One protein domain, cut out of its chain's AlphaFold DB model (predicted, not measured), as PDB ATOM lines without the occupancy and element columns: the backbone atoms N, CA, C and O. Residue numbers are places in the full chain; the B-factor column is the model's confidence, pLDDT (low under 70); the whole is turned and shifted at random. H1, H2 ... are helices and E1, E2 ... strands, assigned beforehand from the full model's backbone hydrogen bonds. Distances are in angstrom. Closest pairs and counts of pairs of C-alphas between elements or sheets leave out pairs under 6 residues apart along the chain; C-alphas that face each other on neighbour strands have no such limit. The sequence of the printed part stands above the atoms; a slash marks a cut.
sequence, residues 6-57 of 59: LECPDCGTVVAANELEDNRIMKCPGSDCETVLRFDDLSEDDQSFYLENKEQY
ATOM      1  N   LEU A   6     -29.452   0.294 -48.539       96.25
ATOM      2  CA  LEU A   6     -28.074   0.617 -48.197       96.25
ATOM      3  C   LEU A   6     -27.897   0.510 -46.682       96.25
ATOM      4  O   LEU A   6     -28.652   1.118 -45.924       96.25
ATOM      5  N   GLU A   7     -26.892  -0.234 -46.239       96.50
ATOM      6  CA  GLU A   7     -26.453  -0.215 -44.845       96.50
ATOM      7  C   GLU A   7     -25.427   0.907 -44.655       96.50
ATOM      8  O   GLU A   7     -24.458   1.016 -45.404       96.50
ATOM      9  N   CYS A   8     -25.641   1.765 -43.659       95.62
ATOM     10  CA  CYS A   8     -24.690   2.808 -43.311       95.62
ATOM     11  C   CYS A   8     -23.386   2.175 -42.795       95.62
ATOM     12  O   CYS A   8     -23.433   1.459 -41.791       95.62
ATOM     13  N   PRO A   9     -22.222   2.486 -43.396       94.19
ATOM     14  CA  PRO A   9     -20.955   1.850 -43.033       94.19
ATOM     15  C   PRO A   9     -20.468   2.198 -41.618       94.19
ATOM     16  O   PRO A   9     -19.682   1.446 -41.047       94.19
ATOM     17  N   ASP A  10     -20.925   3.313 -41.037       95.50
ATOM     18  CA  ASP A  10     -20.485   3.769 -39.712       95.50
ATOM     19  C   ASP A  10     -21.326   3.216 -38.557       95.50
ATOM     20  O   ASP A  10     -20.795   2.937 -37.484       95.50
ATOM     21  N   CYS A  11     -22.643   3.090 -38.738       95.81
ATOM     22  CA  CYS A  11     -23.557   2.741 -37.642       95.81
ATOM     23  C   CYS A  11     -24.467   1.539 -37.920       95.81
ATOM     24  O   CYS A  11     -25.245   1.162 -37.046       95.81
ATOM     25  N   GLY A  12     -24.412   0.950 -39.120       95.31
ATOM     26  CA  GLY A  12     -25.251  -0.191 -39.505       95.31
ATOM     27  C   GLY A  12     -26.727   0.152 -39.740       95.31
ATOM     28  O   GLY A  12     -27.555  -0.742 -39.896       95.31
ATOM     29  N   THR A  13     -27.095   1.438 -39.751       96.50
ATOM     30  CA  THR A  13     -28.474   1.854 -40.051       96.50
ATOM     31  C   THR A  13     -28.823   1.504 -41.493       96.50
ATOM     32  O   THR A  13     -28.131   1.930 -42.414       96.50
ATOM     33  N   VAL A  14     -29.914   0.769 -41.695       96.12
ATOM     34  CA  VAL A  14     -30.385   0.357 -43.023       96.12
ATOM     35  C   VAL A  14     -31.376   1.385 -43.568       96.12
ATOM     36  O   VAL A  14     -32.374   1.694 -42.917       96.12
ATOM     37  N   VAL A  15     -31.114   1.903 -44.768       95.31
ATOM     38  CA  VAL A  15     -31.946   2.897 -45.463       95.31
ATOM     39  C   VAL A  15     -32.448   2.314 -46.781       95.31
ATOM     40  O   VAL A  15     -31.706   1.651 -47.503       95.31
ATOM     41  N   ALA A  16     -33.723   2.533 -47.098       95.06
ATOM     42  CA  ALA A  16     -34.336   2.031 -48.323       95.06
ATOM     43  C   ALA A  16     -33.933   2.860 -49.557       95.06
ATOM     44  O   ALA A  16     -33.712   4.067 -49.469       95.06
ATOM     45  N   ALA A  17     -33.859   2.211 -50.724       93.62
ATOM     46  CA  ALA A  17     -33.451   2.866 -51.970       93.62
ATOM     47  C   ALA A  17     -34.381   4.011 -52.404       93.62
ATOM     48  O   ALA A  17     -33.904   4.994 -52.963       93.62
ATOM     49  N   ASN A  18     -35.683   3.911 -52.119       93.44
ATOM     50  CA  ASN A  18     -36.633   4.985 -52.409       93.44
ATOM     51  C   ASN A  18     -36.343   6.241 -51.582       93.44
ATOM     52  O   ASN A  18     -36.260   7.326 -52.145       93.44
ATOM     53  N   GLU A  19     -36.068   6.092 -50.285       94.38
ATOM     54  CA  GLU A  19     -35.678   7.214 -49.421       94.38
ATOM     55  C   GLU A  19     -34.381   7.883 -49.902       94.38
ATOM     56  O   GLU A  19     -34.274   9.113 -49.910       94.38
ATOM     57  N   LEU A  20     -33.400   7.083 -50.342       93.38
ATOM     58  CA  LEU A  20     -32.145   7.599 -50.895       93.38
ATOM     59  C   LEU A  20     -32.351   8.340 -52.214       93.38
ATOM     60  O   LEU A  20     -31.685   9.348 -52.444       93.38
ATOM     61  N   GLU A  21     -33.237   7.861 -53.086       92.38
ATOM     62  CA  GLU A  21     -33.478   8.505 -54.375       92.38
ATOM     63  C   GLU A  21     -34.291   9.796 -54.241       92.38
ATOM     64  O   GLU A  21     -33.932  10.794 -54.865       92.38
ATOM     65  N   ASP A  22     -35.317   9.813 -53.384       91.44
ATOM     66  CA  ASP A  22     -36.131  11.006 -53.117       91.44
ATOM     67  C   ASP A  22     -35.287  12.152 -52.536       91.44
ATOM     68  O   ASP A  22     -35.430  13.309 -52.937       91.44
ATOM     69  N   ASN A  23     -34.349  11.836 -51.637       88.69
ATOM     70  CA  ASN A  23     -33.476  12.840 -51.024       88.69
ATOM     71  C   ASN A  23     -32.191  13.101 -51.830       88.69
ATOM     72  O   ASN A  23     -31.597  14.174 -51.696       88.69
ATOM     73  N   ARG A  24     -31.758  12.150 -52.673       82.25
ATOM     74  CA  ARG A  24     -30.484  12.069 -53.431       82.25
ATOM     75  C   ARG A  24     -29.208  12.066 -52.586       82.25
ATOM     76  O   ARG A  24     -28.248  11.372 -52.920       82.25
ATOM     77  N   ILE A  25     -29.182  12.865 -51.526       90.50
ATOM     78  CA  ILE A  25     -28.129  12.994 -50.527       90.50
ATOM     79  C   ILE A  25     -28.829  13.253 -49.192       90.50
ATOM     80  O   ILE A  25     -29.553  14.238 -49.058       90.50
ATOM     81  N   MET A  26     -28.592  12.412 -48.189       92.56
ATOM     82  CA  MET A  26     -29.174  12.594 -46.860       92.56
ATOM     83  C   MET A  26     -28.173  12.299 -45.750       92.56
ATOM     84  O   MET A  26     -27.255  11.497 -45.908       92.56
ATOM     85  N   LYS A  27     -28.369  12.941 -44.596       94.12
ATOM     86  CA  LYS A  27     -27.704  12.521 -43.361       94.12
ATOM     87  C   LYS A  27     -28.258  11.153 -42.957       94.12
ATOM     88  O   LYS A  27     -29.464  10.929 -43.062       94.12
ATOM     89  N   CYS A  28     -27.390  10.261 -42.492       95.00
ATOM     90  CA  CYS A  28     -27.799   8.990 -41.920       95.00
ATOM     91  C   CYS A  28     -28.840   9.230 -40.809       95.00
ATOM     92  O   CYS A  28     -28.608  10.073 -39.938       95.00
ATOM     93  N   PRO A  29     -29.975   8.507 -40.806       93.69
ATOM     94  CA  PRO A  29     -30.993   8.666 -39.770       93.69
ATOM     95  C   PRO A  29     -30.603   8.013 -38.432       93.69
ATOM     96  O   PRO A  29     -31.348   8.124 -37.458       93.69
ATOM     97  N   GLY A  30     -29.452   7.331 -38.367       92.38
ATOM     98  CA  GLY A  30     -28.908   6.767 -37.135       92.38
ATOM     99  C   GLY A  30     -28.677   7.838 -36.064       92.38
ATOM    100  O   GLY A  30     -28.227   8.947 -36.355       92.38
ATOM    101  N   SER A  31     -28.981   7.503 -34.806       90.06
ATOM    102  CA  SER A  31     -28.738   8.405 -33.671       90.06
ATOM    103  C   SER A  31     -27.239   8.678 -33.534       90.06
ATOM    104  O   SER A  31     -26.448   7.739 -33.525       90.06
ATOM    105  N   ASP A  32     -26.866   9.959 -33.481       91.31
ATOM    106  CA  ASP A  32     -25.474  10.429 -33.404       91.31
ATOM    107  C   ASP A  32     -24.567  10.003 -34.581       91.31
ATOM    108  O   ASP A  32     -23.343  10.000 -34.463       91.31
ATOM    109  N   CYS A  33     -25.143   9.688 -35.747       93.12
ATOM    110  CA  CYS A  33     -24.381   9.396 -36.962       93.12
ATOM    111  C   CYS A  33     -24.355  10.609 -37.904       93.12
ATOM    112  O   CYS A  33     -25.393  11.184 -38.231       93.12
ATOM    113  N   GLU A  34     -23.163  11.008 -38.358       94.62
ATOM    114  CA  GLU A  34     -22.983  12.137 -39.287       94.62
ATOM    115  C   GLU A  34     -22.688  11.724 -40.729       94.62
ATOM    116  O   GLU A  34     -22.521  12.581 -41.599       94.62
ATOM    117  N   THR A  35     -22.684  10.420 -41.001       96.12
ATOM    118  CA  THR A  35     -22.433   9.875 -42.332       96.12
ATOM    119  C   THR A  35     -23.467  10.392 -43.321       96.12
ATOM    120  O   THR A  35     -24.670  10.403 -43.053       96.12
ATOM    121  N   VAL A  36     -22.990  10.821 -44.484       95.38
ATOM    122  CA  VAL A  36     -23.839  11.235 -45.597       95.38
ATOM    123  C   VAL A  36     -24.027  10.035 -46.511       95.38
ATOM    124  O   VAL A  36     -23.044   9.485 -46.994       95.38
ATOM    125  N   LEU A  37     -25.280   9.656 -46.735       95.69
ATOM    126  CA  LEU A  37     -25.679   8.566 -47.615       95.69
ATOM    127  C   LEU A  37     -26.242   9.137 -48.914       95.69
ATOM    128  O   LEU A  37     -26.957  10.146 -48.911       95.69
ATOM    129  N   ARG A  38     -25.926   8.484 -50.025       95.12
ATOM    130  CA  ARG A  38     -26.355   8.853 -51.370       95.12
ATOM    131  C   ARG A  38     -26.963   7.655 -52.070       95.12
ATOM    132  O   ARG A  38     -26.595   6.514 -51.817       95.12
ATOM    133  N   PHE A  39     -27.850   7.925 -53.020       94.12
ATOM    134  CA  PHE A  39     -28.331   6.875 -53.917       94.12
ATOM    135  C   PHE A  39     -27.184   6.240 -54.724       94.12
ATOM    136  O   PHE A  39     -27.183   5.037 -54.953       94.12
ATOM    137  N   ASP A  40     -26.176   7.044 -55.070       94.69
ATOM    138  CA  ASP A  40     -24.969   6.607 -55.782       94.69
ATOM    139  C   ASP A  40     -24.080   5.655 -54.955       94.69
ATOM    140  O   ASP A  40     -23.232   4.972 -55.516       94.69
ATOM    141  N   ASP A  41     -24.296   5.558 -53.634       94.75
ATOM    142  CA  ASP A  41     -23.585   4.594 -52.781       94.75
ATOM    143  C   ASP A  41     -24.135   3.156 -52.934       94.75
ATOM    144  O   ASP A  41     -23.541   2.204 -52.427       94.75
ATOM    145  N   LEU A  42     -25.273   2.972 -53.622       94.19
ATOM    146  CA  LEU A  42     -25.772   1.651 -54.016       94.19
ATOM    147  C   LEU A  42     -24.921   1.061 -55.149       94.19
ATOM    148  O   LEU A  42     -24.288   1.782 -55.919       94.19
ATOM    149  N   SER A  43     -24.952  -0.263 -55.317       95.19
ATOM    150  CA  SER A  43     -24.288  -0.900 -56.460       95.19
ATOM    151  C   SER A  43     -24.919  -0.463 -57.791       95.19
ATOM    152  O   SER A  43     -26.123  -0.219 -57.850       95.19
ATOM    153  N   GLU A  44     -24.146  -0.409 -58.881       95.06
ATOM    154  CA  GLU A  44     -24.672  -0.032 -60.207       95.06
ATOM    155  C   GLU A  44     -25.852  -0.922 -60.659       95.06
ATOM    156  O   GLU A  44     -26.786  -0.437 -61.301       95.06
ATOM    157  N   ASP A  45     -25.844  -2.208 -60.286       95.19
ATOM    158  CA  ASP A  45     -26.937  -3.160 -60.541       95.19
ATOM    159  C   ASP A  45     -28.209  -2.788 -59.765       95.19
ATOM    160  O   ASP A  45     -29.296  -2.731 -60.339       95.19
ATOM    161  N   ASP A  46     -28.074  -2.474 -58.473       94.94
ATOM    162  CA  ASP A  46     -29.189  -2.034 -57.632       94.94
ATOM    163  C   ASP A  46     -29.751  -0.685 -58.092       94.94
ATOM    164  O   ASP A  46     -30.970  -0.517 -58.159       94.94
ATOM    165  N   GLN A  47     -28.878   0.260 -58.448       94.56
ATOM    166  CA  GLN A  47     -29.275   1.557 -58.989       94.56
ATOM    167  C   GLN A  47     -30.076   1.383 -60.282       94.56
ATOM    168  O   GLN A  47     -31.179   1.919 -60.404       94.56
ATOM    169  N   SER A  48     -29.552   0.594 -61.225       95.06
ATOM    170  CA  SER A  48     -30.205   0.331 -62.511       95.06
ATOM    171  C   SER A  48     -31.549  -0.363 -62.310       95.06
ATOM    172  O   SER A  48     -32.572   0.130 -62.788       95.06
ATOM    173  N   PHE A  49     -31.583  -1.428 -61.503       94.94
ATOM    174  CA  PHE A  49     -32.813  -2.158 -61.210       94.94
ATOM    175  C   PHE A  49     -33.872  -1.252 -60.577       94.94
ATOM    176  O   PHE A  49     -35.042  -1.305 -60.966       94.94
ATOM    177  N   TYR A  50     -33.484  -0.429 -59.597       94.00
ATOM    178  CA  TYR A  50     -34.398   0.509 -58.954       94.00
ATOM    179  C   TYR A  50     -34.960   1.512 -59.965       94.00
ATOM    180  O   TYR A  50     -36.173   1.693 -60.021       94.00
ATOM    181  N   LEU A  51     -34.111   2.128 -60.795       92.94
ATOM    182  CA  LEU A  51     -34.535   3.125 -61.784       92.94
ATOM    183  C   LEU A  51     -35.476   2.534 -62.843       92.94
ATOM    184  O   LEU A  51     -36.475   3.167 -63.184       92.94
ATOM    185  N   GLU A  52     -35.214   1.312 -63.310       94.75
ATOM    186  CA  GLU A  52     -36.083   0.592 -64.252       94.75
ATOM    187  C   GLU A  52     -37.439   0.205 -63.643       94.75
ATOM    188  O   GLU A  52     -38.428   0.058 -64.361       94.75
ATOM    189  N   ASN A  53     -37.507   0.053 -62.317       93.31
ATOM    190  CA  ASN A  53     -38.700  -0.398 -61.600       93.31
ATOM    191  C   ASN A  53     -39.276   0.672 -60.657       93.31
ATOM    192  O   ASN A  53     -40.112   0.339 -59.817       93.31
ATOM    193  N   LYS A  54     -38.876   1.946 -60.790       88.69
ATOM    194  CA  LYS A  54     -39.168   3.029 -59.829       88.69
ATOM    195  C   LYS A  54     -40.653   3.154 -59.475       88.69
ATOM    196  O   LYS A  54     -41.000   3.406 -58.324       88.69
ATOM    197  N   GLU A  55     -41.544   2.931 -60.438       87.69
ATOM    198  CA  GLU A  55     -42.997   2.979 -60.222       87.69
ATOM    199  C   GLU A  55     -43.495   1.957 -59.186       87.69
ATOM    200  O   GLU A  55     -44.489   2.211 -58.513       87.69
ATOM    201  N   GLN A  56     -42.789   0.837 -59.009       87.62
ATOM    202  CA  GLN A  56     -43.124  -0.211 -58.037       87.62
ATOM    203  C   GLN A  56     -42.709   0.142 -56.600       87.62
ATOM    204  O   GLN A  56     -43.133  -0.539 -55.670       87.62
ATOM    205  N   TYR A  57     -41.879   1.174 -56.416       83.56
ATOM    206  CA  TYR A  57     -41.348   1.603 -55.117       83.56
ATOM    207  C   TYR A  57     -42.003   2.883 -54.586       83.56
ATOM    208  O   TYR A  57     -41.640   3.353 -53.508       83.56
TER     209      TYR A  57
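This is residues 6 to 57 of the 59 residues of an uncharacterized protein of Halorubrum sodomense (UniProt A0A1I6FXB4). Two small hairpins reach toward one end of an elongated model, one of residues 6 to 16 that ends in E1 and one of E2 and E3, and H1 bridges them at the ends away from their loops. Beyond H1, H2 and the short H3 make the opposite end, so that the loop around Asp 32 and the end of H2 mark the long axis. The printed part has 52 residues with three named helices and three named strands, in the order E1, H1, E2, E3, H2, H3; E2 and E3 form an antiparallel sheet of two strands, and the class is mixed, helices and strands. The whole is compact, with a radius of gyration of the C-alphas of 11.0 A, and its spans of 34 by 17 by 14 A make it only just elongated.

The printed part begins at Leu 6, with its C-alpha at (-28.074, 0.617, -48.197). E1, residues 14 to 16, is 6.8 A long from first to last C-alpha. H1, residues 17 to 23, is 10.0 A long and begins at C-alpha 17 at (-33.451, 2.866, -51.970). E2, residues 25 to 27, is 7.2 A long, and E3, residues 36 to 38, is 6.7 A long. H2, residues 44 to 52, is the longest helix at 12.1 A. H3, residues 54 to 57, is 5.4 A long and ends at C-alpha 57 at (-41.348, 1.603, -55.117).

Residues 6 to 7 pair antiparallel with residues 14 to 15 of E1, which pairs with no named strand. E1 and H1 meet only through their link. The closest C-alphas of H1 and E3 are those of Leu 20 and Arg 38, 5.9 A apart; those of H1 and E2 are Leu 20 and Met 26, 7.1 A apart. E2 and E3 are a hairpin, antiparallel at 149 degrees, with N 26 and O 37 at 2.9 A and N 37 and O 26 at 2.8 A, both within hydrogen-bond range. E1 is apart from E2 and from E3. H1 and H2 are close but not clearly touching, about perpendicular at 76 degrees, with the closest C-alphas, those of Ala 17 and Tyr 50, 7.4 A apart. H1 and H3 are also close but not clearly touching; their closest C-alphas, those of Asn 18 and Tyr 57, are 6.4 A apart. H2 and H3 meet only through their link. In H1 and H2 every O i to N i+4 pair is within hydrogen-bond range; H3 is too short for such a pair.

The two C-alphas farthest apart are those of Asp 32 and Glu 52, at 34.1 A. The printed part has no cut. The link from E2 to E3, 8 residues, is short; the other links are tight. The mean pLDDT of the printed part is 93.4, and no printed residue is under 70.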